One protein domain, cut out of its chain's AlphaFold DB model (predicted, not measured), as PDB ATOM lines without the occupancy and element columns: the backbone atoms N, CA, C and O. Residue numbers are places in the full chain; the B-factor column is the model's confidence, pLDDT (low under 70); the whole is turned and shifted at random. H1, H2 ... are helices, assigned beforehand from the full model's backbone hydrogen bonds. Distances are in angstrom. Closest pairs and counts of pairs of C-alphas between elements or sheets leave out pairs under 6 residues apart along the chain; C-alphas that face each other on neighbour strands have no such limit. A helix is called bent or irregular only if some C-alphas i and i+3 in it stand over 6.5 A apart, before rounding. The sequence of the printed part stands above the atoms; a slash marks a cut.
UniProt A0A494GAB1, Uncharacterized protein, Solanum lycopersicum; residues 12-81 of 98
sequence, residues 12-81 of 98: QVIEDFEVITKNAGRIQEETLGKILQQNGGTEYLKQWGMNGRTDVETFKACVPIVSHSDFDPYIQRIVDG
ATOM      1  N   GLN A  12      50.157 -62.425   3.638       94.38
ATOM      2  CA  GLN A  12      49.076 -61.517   3.235       94.38
ATOM      3  C   GLN A  12      49.322 -60.086   3.731       94.38
ATOM      4  O   GLN A  12      49.106 -59.126   2.997       94.38
ATOM      5  N   VAL A  13      49.806 -59.923   4.967       95.25
ATOM      6  CA  VAL A  13      50.114 -58.596   5.528       95.25
ATOM      7  C   VAL A  13      51.239 -57.907   4.752       95.25
ATOM      8  O   VAL A  13      51.168 -56.700   4.514       95.25
ATOM      9  N   ILE A  14      52.273 -58.653   4.352       96.06
ATOM     10  CA  ILE A  14      53.373 -58.123   3.536       96.06
ATOM     11  C   ILE A  14      52.863 -57.735   2.143       96.06
ATOM     12  O   ILE A  14      53.189 -56.650   1.662       96.06
ATOM     13  N   GLU A  15      52.037 -58.573   1.513       96.38
ATOM     14  CA  GLU A  15      51.451 -58.283   0.202       96.38
ATOM     15  C   GLU A  15      50.560 -57.030   0.240       96.38
ATOM     16  O   GLU A  15      50.716 -56.134  -0.595       96.38
ATOM     17  N   ASP A  16      49.700 -56.901   1.253       94.00
ATOM     18  CA  ASP A  16      48.858 -55.719   1.457       94.00
ATOM     19  C   ASP A  16      49.708 -54.454   1.640       94.00
ATOM     20  O   ASP A  16      49.421 -53.407   1.049       94.00
ATOM     21  N   PHE A  17      50.785 -54.539   2.427       95.75
ATOM     22  CA  PHE A  17      51.705 -53.423   2.637       95.75
ATOM     23  C   PHE A  17      52.386 -52.993   1.333       95.75
ATOM     24  O   PHE A  17      52.430 -51.801   1.020       95.75
ATOM     25  N   GLU A  18      52.876 -53.945   0.541       96.56
ATOM     26  CA  GLU A  18      53.475 -53.691  -0.773       96.56
ATOM     27  C   GLU A  18      52.480 -53.020  -1.728       96.56
ATOM     28  O   GLU A  18      52.812 -52.034  -2.390       96.56
ATOM     29  N   VAL A  19      51.234 -53.500  -1.772       95.44
ATOM     30  CA  VAL A  19      50.177 -52.900  -2.594       95.44
ATOM     31  C   VAL A  19      49.881 -51.470  -2.143       95.44
ATOM     32  O   VAL A  19      49.817 -50.568  -2.984       95.44
ATOM     33  N   ILE A  20      49.718 -51.237  -0.838       94.75
ATOM     34  CA  ILE A  20      49.373 -49.917  -0.298       94.75
ATOM     35  C   ILE A  20      50.502 -48.916  -0.542       94.75
ATOM     36  O   ILE A  20      50.257 -47.802  -1.008       94.75
ATOM     37  N   THR A  21      51.745 -49.306  -0.268       94.94
ATOM     38  CA  THR A  21      52.901 -48.410  -0.385       94.94
ATOM     39  C   THR A  21      53.242 -48.079  -1.836       94.94
ATOM     40  O   THR A  21      53.491 -46.911  -2.139       94.94
ATOM     41  N   LYS A  22      53.150 -49.042  -2.764       97.56
ATOM     42  CA  LYS A  22      53.331 -48.792  -4.208       97.56
ATOM     43  C   LYS A  22      52.261 -47.874  -4.801       97.56
ATOM     44  O   LYS A  22      52.529 -47.176  -5.774       97.56
ATOM     45  N   ASN A  23      51.058 -47.861  -4.223       97.19
ATOM     46  CA  ASN A  23      49.911 -47.097  -4.722       97.19
ATOM     47  C   ASN A  23      49.532 -45.907  -3.825       97.19
ATOM     48  O   ASN A  23      48.406 -45.415  -3.914       97.19
ATOM     49  N   ALA A  24      50.447 -45.436  -2.972       96.56
ATOM     50  CA  ALA A  24      50.141 -44.481  -1.907       96.56
ATOM     51  C   ALA A  24      49.414 -43.217  -2.400       96.56
ATOM     52  O   ALA A  24      48.424 -42.823  -1.794       96.56
ATOM     53  N   GLY A  25      49.847 -42.621  -3.518       96.19
ATOM     54  CA  GLY A  25      49.208 -41.424  -4.085       96.19
ATOM     55  C   GLY A  25      47.733 -41.653  -4.427       96.19
ATOM     56  O   GLY A  25      46.860 -40.995  -3.867       96.19
ATOM     57  N   ARG A  26      47.449 -42.663  -5.260       96.56
ATOM     58  CA  ARG A  26      46.076 -43.042  -5.638       96.56
ATOM     59  C   ARG A  26      45.219 -43.370  -4.412       96.56
ATOM     60  O   ARG A  26      44.081 -42.926  -4.314       96.56
ATOM     61  N   ILE A  27      45.767 -44.134  -3.466       96.00
ATOM     62  CA  ILE A  27      45.039 -44.536  -2.255       96.00
ATOM     63  C   ILE A  27      44.711 -43.323  -1.378       96.00
ATOM     64  O   ILE A  27      43.613 -43.256  -0.825       96.00
ATOM     65  N   GLN A  28      45.620 -42.353  -1.256       97.00
ATOM     66  CA  GLN A  28      45.371 -41.121  -0.503       97.00
ATOM     67  C   GLN A  28      44.288 -40.262  -1.164       97.00
ATOM     68  O   GLN A  28      43.397 -39.778  -0.469       97.00
ATOM     69  N   GLU A  29      44.297 -40.135  -2.493       97.12
ATOM     70  CA  GLU A  29      43.250 -39.417  -3.231       97.12
ATOM     71  C   GLU A  29      41.871 -40.071  -3.052       97.12
ATOM     72  O   GLU A  29      40.894 -39.395  -2.727       97.12
ATOM     73  N   GLU A  30      41.790 -41.400  -3.170       96.69
ATOM     74  CA  GLU A  30      40.555 -42.155  -2.921       96.69
ATOM     75  C   GLU A  30      40.083 -42.038  -1.467       96.69
ATOM     76  O   GLU A  30      38.882 -41.957  -1.195       96.69
ATOM     77  N   THR A  31      41.022 -42.032  -0.519       97.06
ATOM     78  CA  THR A  31      40.727 -41.878   0.909       97.06
ATOM     79  C   THR A  31      40.154 -40.494   1.194       97.06
ATOM     80  O   THR A  31      39.104 -40.396   1.832       97.06
ATOM     81  N   LEU A  32      40.773 -39.435   0.666       97.88
ATOM     82  CA  LEU A  32      40.253 -38.074   0.778       97.88
ATOM     83  C   LEU A  32      38.856 -37.968   0.154       97.88
ATOM     84  O   LEU A  32      37.941 -37.456   0.798       97.88
ATOM     85  N   GLY A  33      38.655 -38.525  -1.043       97.50
ATOM     86  CA  GLY A  33      37.349 -38.537  -1.707       97.50
ATOM     87  C   GLY A  33      36.251 -39.177  -0.849       97.50
ATOM     88  O   GLY A  33      35.169 -38.608  -0.705       97.50
ATOM     89  N   LYS A  34      36.540 -40.313  -0.197       97.31
ATOM     90  CA  LYS A  34      35.603 -40.984   0.726       97.31
ATOM     91  C   LYS A  34      35.296 -40.138   1.963       97.31
ATOM     92  O   LYS A  34      34.136 -40.065   2.368       97.31
ATOM     93  N   ILE A  35      36.303 -39.490   2.552       97.69
ATOM     94  CA  ILE A  35      36.119 -38.586   3.698       97.69
ATOM     95  C   ILE A  35      35.211 -37.418   3.300       97.69
ATOM     96  O   ILE A  35      34.247 -37.124   4.004       97.69
ATOM     97  N   LEU A  36      35.476 -36.778   2.161       97.38
ATOM     98  CA  LEU A  36      34.685 -35.645   1.681       97.38
ATOM     99  C   LEU A  36      33.260 -36.056   1.309       97.38
ATOM    100  O   LEU A  36      32.319 -35.344   1.636       97.38
ATOM    101  N   GLN A  37      33.072 -37.230   0.705       96.50
ATOM    102  CA  GLN A  37      31.741 -37.746   0.391       96.50
ATOM    103  C   GLN A  37      30.908 -37.990   1.657       96.50
ATOM    104  O   GLN A  37      29.727 -37.651   1.699       96.50
ATOM    105  N   GLN A  38      31.514 -38.562   2.700       96.75
ATOM    106  CA  GLN A  38      30.820 -38.850   3.959       96.75
ATOM    107  C   GLN A  38      30.517 -37.590   4.772       96.75
ATOM    108  O   GLN A  38      29.521 -37.553   5.491       96.75
ATOM    109  N   ASN A  39      31.373 -36.571   4.673       96.94
ATOM    110  CA  ASN A  39      31.312 -35.390   5.529       96.94
ATOM    111  C   ASN A  39      30.885 -34.117   4.784       96.94
ATOM    112  O   ASN A  39      30.722 -33.087   5.415       96.94
ATOM    113  N   GLY A  40      30.665 -34.135   3.468       94.88
ATOM    114  CA  GLY A  40      30.412 -32.918   2.678       94.88
ATOM    115  C   GLY A  40      29.167 -32.127   3.095       94.88
ATOM    116  O   GLY A  40      29.033 -30.952   2.763       94.88
ATOM    117  N   GLY A  41      28.259 -32.761   3.843       94.00
ATOM    118  CA  GLY A  41      27.088 -32.128   4.440       94.00
ATOM    119  C   GLY A  41      27.332 -31.442   5.787       94.00
ATOM    120  O   GLY A  41      26.385 -30.838   6.302       94.00
ATOM    121  N   THR A  42      28.535 -31.542   6.358       96.94
ATOM    122  CA  THR A  42      28.838 -31.022   7.693       96.94
ATOM    123  C   THR A  42      28.964 -29.506   7.707       96.94
ATOM    124  O   THR A  42      29.263 -28.882   6.686       96.94
ATOM    125  N   GLU A  43      28.721 -28.906   8.871       96.75
ATOM    126  CA  GLU A  43      28.861 -27.464   9.091       96.75
ATOM    127  C   GLU A  43      30.249 -26.968   8.668       96.75
ATOM    128  O   GLU A  43      30.354 -26.021   7.887       96.75
ATOM    129  N   TYR A  44      31.305 -27.671   9.088       97.19
ATOM    130  CA  TYR A  44      32.683 -27.277   8.807       97.19
ATOM    131  C   TYR A  44      33.012 -27.270   7.307       97.19
ATOM    132  O   TYR A  44      33.520 -26.281   6.781       97.19
ATOM    133  N   LEU A  45      32.696 -28.343   6.573       96.88
ATOM    134  CA  LEU A  45      33.016 -28.398   5.139       96.88
ATOM    135  C   LEU A  45      32.132 -27.459   4.304       96.88
ATOM    136  O   LEU A  45      32.584 -26.943   3.278       96.88
ATOM    137  N   LYS A  46      30.898 -27.189   4.745       95.38
ATOM    138  CA  LYS A  46      30.033 -26.174   4.127       95.38
ATOM    139  C   LYS A  46      30.573 -24.762   4.322       95.38
ATOM    140  O   LYS A  46      30.567 -23.996   3.362       95.38
ATOM    141  N   GLN A  47      31.074 -24.433   5.514       96.44
ATOM    142  CA  GLN A  47      31.676 -23.127   5.802       96.44
ATOM    143  C   GLN A  47      32.833 -22.809   4.849       96.44
ATOM    144  O   GLN A  47      32.953 -21.681   4.379       96.44
ATOM    145  N   TRP A  48      33.641 -23.814   4.508       96.25
ATOM    146  CA  TRP A  48      34.756 -23.664   3.571       96.25
ATOM    147  C   TRP A  48      34.355 -23.826   2.101       96.25
ATOM    148  O   TRP A  48      35.207 -23.879   1.224       96.25
ATOM    149  N   GLY A  49      33.060 -23.890   1.789       93.31
ATOM    150  CA  GLY A  49      32.581 -23.891   0.409       93.31
ATOM    151  C   GLY A  49      32.821 -25.201  -0.341       93.31
ATOM    152  O   GLY A  49      32.777 -25.207  -1.574       93.31
ATOM    153  N   MET A  50      33.039 -26.326   0.352       94.38
ATOM    154  CA  MET A  50      33.143 -27.624  -0.323       94.38
ATOM    155  C   MET A  50      31.831 -27.990  -1.020       94.38
ATOM    156  O   MET A  50      31.877 -28.516  -2.125       94.38
ATOM    157  N   ASN A  51      30.667 -27.652  -0.449       87.31
ATOM    158  CA  ASN A  51      29.342 -27.822  -1.074       87.31
ATOM    159  C   ASN A  51      29.118 -29.214  -1.708       87.31
ATOM    160  O   ASN A  51      28.532 -29.331  -2.781       87.31
ATOM    161  N   GLY A  52      29.615 -30.274  -1.063       88.12
ATOM    162  CA  GLY A  52      29.520 -31.652  -1.562       88.12
ATOM    163  C   GLY A  52      30.547 -32.047  -2.632       88.12
ATOM    164  O   GLY A  52      30.520 -33.188  -3.087       88.12
ATOM    165  N   ARG A  53      31.463 -31.153  -3.024       93.94
ATOM    166  CA  ARG A  53      32.610 -31.482  -3.882       93.94
ATOM    167  C   ARG A  53      33.578 -32.411  -3.155       93.94
ATOM    168  O   ARG A  53      33.754 -32.319  -1.940       93.94
ATOM    169  N   THR A  54      34.217 -33.295  -3.914       95.56
ATOM    170  CA  THR A  54      35.114 -34.335  -3.385       95.56
ATOM    171  C   THR A  54      36.475 -34.359  -4.076       95.56
ATOM    172  O   THR A  54      37.250 -35.284  -3.852       95.56
ATOM    173  N   ASP A  55      36.763 -33.386  -4.942       94.06
ATOM    174  CA  ASP A  55      38.030 -33.306  -5.659       94.06
ATOM    175  C   ASP A  55      39.138 -32.673  -4.807       94.06
ATOM    176  O   ASP A  55      38.921 -31.759  -4.004       94.06
ATOM    177  N   VAL A  56      40.350 -33.186  -5.008       96.56
ATOM    178  CA  VAL A  56      41.553 -32.821  -4.253       96.56
ATOM    179  C   VAL A  56      41.897 -31.340  -4.417       96.56
ATOM    180  O   VAL A  56      42.287 -30.683  -3.453       96.56
ATOM    181  N   GLU A  57      41.749 -30.809  -5.628       96.56
ATOM    182  CA  GLU A  57      42.169 -29.446  -5.955       96.56
ATOM    183  C   GLU A  57      41.255 -28.405  -5.312       96.56
ATOM    184  O   GLU A  57      41.740 -27.456  -4.695       96.56
ATOM    185  N   THR A  58      39.940 -28.634  -5.331       95.94
ATOM    186  CA  THR A  58      39.000 -27.840  -4.540       95.94
ATOM    187  C   THR A  58      39.328 -27.920  -3.054       95.94
ATOM    188  O   THR A  58      39.381 -26.883  -2.400       95.94
ATOM    189  N   PHE A  59      39.559 -29.119  -2.508       97.31
ATOM    190  CA  PHE A  59      39.857 -29.272  -1.082       97.31
ATOM    191  C   PHE A  59      41.073 -28.440  -0.662       97.31
ATOM    192  O   PHE A  59      40.979 -27.667   0.288       97.31
ATOM    193  N   LYS A  60      42.177 -28.535  -1.413       97.00
ATOM    194  CA  LYS A  60      43.397 -27.752  -1.164       97.00
ATOM    195  C   LYS A  60      43.171 -26.243  -1.280       97.00
ATOM    196  O   LYS A  60      43.799 -25.485  -0.551       97.00
ATOM    197  N   ALA A  61      42.323 -25.806  -2.210       97.06
ATOM    198  CA  ALA A  61      42.053 -24.388  -2.432       97.06
ATOM    199  C   ALA A  61      41.098 -23.785  -1.388       97.06
ATOM    200  O   ALA A  61      41.170 -22.591  -1.107       97.06
ATOM    201  N   CYS A  62      40.184 -24.593  -0.850       96.25
ATOM    202  CA  CYS A  62      39.071 -24.128  -0.028       96.25
ATOM    203  C   CYS A  62      39.274 -24.350   1.476       96.25
ATOM    204  O   CYS A  62      38.893 -23.490   2.269       96.25
ATOM    205  N   VAL A  63      39.831 -25.495   1.879       97.06
ATOM    206  CA  VAL A  63      39.926 -25.879   3.292       97.06
ATOM    207  C   VAL A  63      41.273 -25.422   3.864       97.06
ATOM    208  O   VAL A  63      42.316 -25.860   3.378       97.06
ATOM    209  N   PRO A  64      41.288 -24.562   4.897       97.06
ATOM    210  CA  PRO A  64      42.528 -24.057   5.467       97.06
ATOM    211  C   PRO A  64      43.243 -25.110   6.316       97.06
ATOM    212  O   PRO A  64      42.633 -26.013   6.893       97.06
ATOM    213  N   ILE A  65      44.557 -24.934   6.450       97.06
ATOM    214  CA  ILE A  65      45.347 -25.605   7.484       97.06
ATOM    215  C   ILE A  65      45.072 -24.888   8.806       97.06
ATOM    216  O   ILE A  65      45.240 -23.673   8.895       97.06
ATOM    217  N   VAL A  66      44.654 -25.643   9.818       96.12
ATOM    218  CA  VAL A  66      44.193 -25.123  11.111       96.12
ATOM    219  C   VAL A  66      44.889 -25.826  12.274       96.12
ATOM    220  O   VAL A  66      45.460 -26.910  12.126       96.12
ATOM    221  N   SER A  67      44.851 -25.187  13.435       96.81
ATOM    222  CA  SER A  67      45.339 -25.698  14.713       96.81
ATOM    223  C   SER A  67      44.212 -26.349  15.524       96.81
ATOM    224  O   SER A  67      43.040 -26.276  15.161       96.81
ATOM    225  N   HIS A  68      44.548 -26.984  16.652       93.88
ATOM    226  CA  HIS A  68      43.530 -27.563  17.536       93.88
ATOM    227  C   HIS A  68      42.574 -26.503  18.094       93.88
ATOM    228  O   HIS A  68      41.372 -26.744  18.134       93.88
ATOM    229  N   SER A  69      43.080 -25.329  18.487       95.88
ATOM    230  CA  SER A  69      42.256 -24.279  19.101       95.88
ATOM    231  C   SER A  69      41.170 -23.745  18.170       95.88
ATOM    232  O   SER A  69      40.128 -23.290  18.630       95.88
ATOM    233  N   ASP A  70      41.374 -23.850  16.854       96.50
ATOM    234  CA  ASP A  70      40.359 -23.483  15.863       96.50
ATOM    235  C   ASP A  70      39.150 -24.440  15.894       96.50
ATOM    236  O   ASP A  70      38.060 -24.082  15.441       96.50
ATOM    237  N   PHE A  71      39.318 -25.648  16.450       95.50
ATOM    238  CA  PHE A  71      38.256 -26.640  16.596       95.50
ATOM    239  C   PHE A  71      37.525 -26.603  17.940       95.50
ATOM    240  O   PHE A  71      36.443 -27.188  18.036       95.50
ATOM    241  N   ASP A  72      38.058 -25.908  18.950       95.06
ATOM    242  CA  ASP A  72      37.491 -25.874  20.304       95.06
ATOM    243  C   ASP A  72      35.986 -25.524  20.324       95.06
ATOM    244  O   ASP A  72      35.235 -26.226  21.005       95.06
ATOM    245  N   PRO A  73      35.478 -24.543  19.538       96.19
ATOM    246  CA  PRO A  73      34.046 -24.233  19.521       96.19
ATOM    247  C   PRO A  73      33.173 -25.392  19.018       96.19
ATOM    248  O   PRO A  73      32.062 -25.598  19.506       96.19
ATOM    249  N   TYR A  74      33.664 -26.161  18.045       95.88
ATOM    250  CA  TYR A  74      32.948 -27.314  17.502       95.88
ATOM    251  C   TYR A  74      33.018 -28.504  18.459       95.88
ATOM    252  O   TYR A  74      32.007 -29.164  18.690       95.88
ATOM    253  N   ILE A  75      34.195 -28.760  19.037       94.50
ATOM    254  CA  ILE A  75      34.401 -29.837  20.010       94.50
ATOM    255  C   ILE A  75      33.518 -29.605  21.233       94.50
ATOM    256  O   ILE A  75      32.842 -30.534  21.668       94.50
ATOM    257  N   GLN A  76      33.457 -28.373  21.743       95.00
ATOM    258  CA  GLN A  76      32.654 -28.076  22.923       95.00
ATOM    259  C   GLN A  76      31.162 -28.306  22.675       95.00
ATOM    260  O   GLN A  76      30.502 -28.928  23.500       95.00
ATOM    261  N   ARG A  77      30.645 -27.927  21.499       95.56
ATOM    262  CA  ARG A  77      29.261 -28.245  21.110       95.56
ATOM    263  C   ARG A  77      28.989 -29.748  21.092       95.56
ATOM    264  O   ARG A  77      27.949 -30.181  21.579       95.56
ATOM    265  N   ILE A  78      29.920 -30.546  20.566       94.75
ATOM    266  CA  ILE A  78      29.798 -32.014  20.547       94.75
ATOM    267  C   ILE A  78      29.786 -32.570  21.980       94.75
ATOM    268  O   ILE A  78      28.962 -33.427  22.295       94.75
ATOM    269  N   VAL A  79      30.664 -32.070  22.857       92.81
ATOM    270  CA  VAL A  79      30.727 -32.454  24.281       92.81
ATOM    271  C   VAL A  79      29.438 -32.089  25.019       92.81
ATOM    272  O   VAL A  79      28.945 -32.889  25.813       92.81
ATOM    273  N   ASP A  80      28.863 -30.927  24.715       94.75
ATOM    274  CA  ASP A  80      27.603 -30.449  25.293       94.75
ATOM    275  C   ASP A  80      26.369 -31.212  24.761       94.75
ATOM    276  O   ASP A  80      25.249 -30.989  25.224       94.75
ATOM    277  N   GLY A  81      26.560 -32.147  23.822       92.69
ATOM    278  CA  GLY A  81      25.524 -33.052  23.324       92.69
ATOM    279  C   GLY A  81      24.894 -32.648  21.990       92.69
ATOM    280  O   GLY A  81      23.858 -33.205  21.622       92.69
TER     281      GLY A  81
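This is residues 12 to 81 of the 98 residues of an uncharacterized protein of Solanum lycopersicum (UniProt A0A494GAB1). What shape do these atoms make? The longest helix, H2, makes an open corner with H1 at one end, and short H3 follows its other end; H4 lies near its middle, and H5 stands off from the other helices. Residues 12 to 18 of H1 and residues 75 to 79 of H5 stick out. How large and how compact is it? The printed part has 70 residues with five named helices, H1 to H5 in chain order, and no named strand: all helix. It is loose, with a radius of gyration of the C-alphas of 15.6 A, and elongated, spanning 44 by 26 by 20 A.

Where is the longest helix? H2 holds residues 24 to 39, 22.2 A long, from C-alpha 24 at (50.141, -44.481, -1.907). Where are the others? H1 holds residues 12 to 22, 15.3 A, beginning at C-alpha 12 at (49.076, -61.517, 3.235). H3 holds residues 43 to 47, 6.1 A, and H4 residues 56 to 62, 10.0 A. H5 holds residues 69 to 79, 15.1 A, ending at C-alpha 79 at (30.727, -32.454, 24.281); it is irregular, with C-alphas 70 and 73 7.3 A apart.

What touches H2? With residues 29 to 33 alone it only just touches H4, with 3 pairs of C-alphas within 8 A, the closest those of Glu 29 and Val 56 at 6.9 A; they run the same way at a steep tilt of 54 degrees. How do H1 and H3 stand to H2? H1 is close but not clearly touching, about perpendicular at 88 degrees, the closest C-alphas being those of Ile 20 and Ile 27 at 7.2 A. H3 is also close but not clearly touching, the closest C-alphas being those of Asn 39 and Leu 45 at 7.2 A. Where is H5, and how are the backbones? H5 is apart from H1, H2, H3 and H4. Each O i to N i+4 pair is within hydrogen-bond range in H1, H2, H3 and H4, and 5 of 7 are in H5.

How far does it reach? The two C-alphas farthest apart, those of Glu 15 and Asp 80, are 44.4 A from each other. Are there cuts, long links or doubtful places? The printed part has no cut, no link is long, and no printed residue is under 70 in pLDDT.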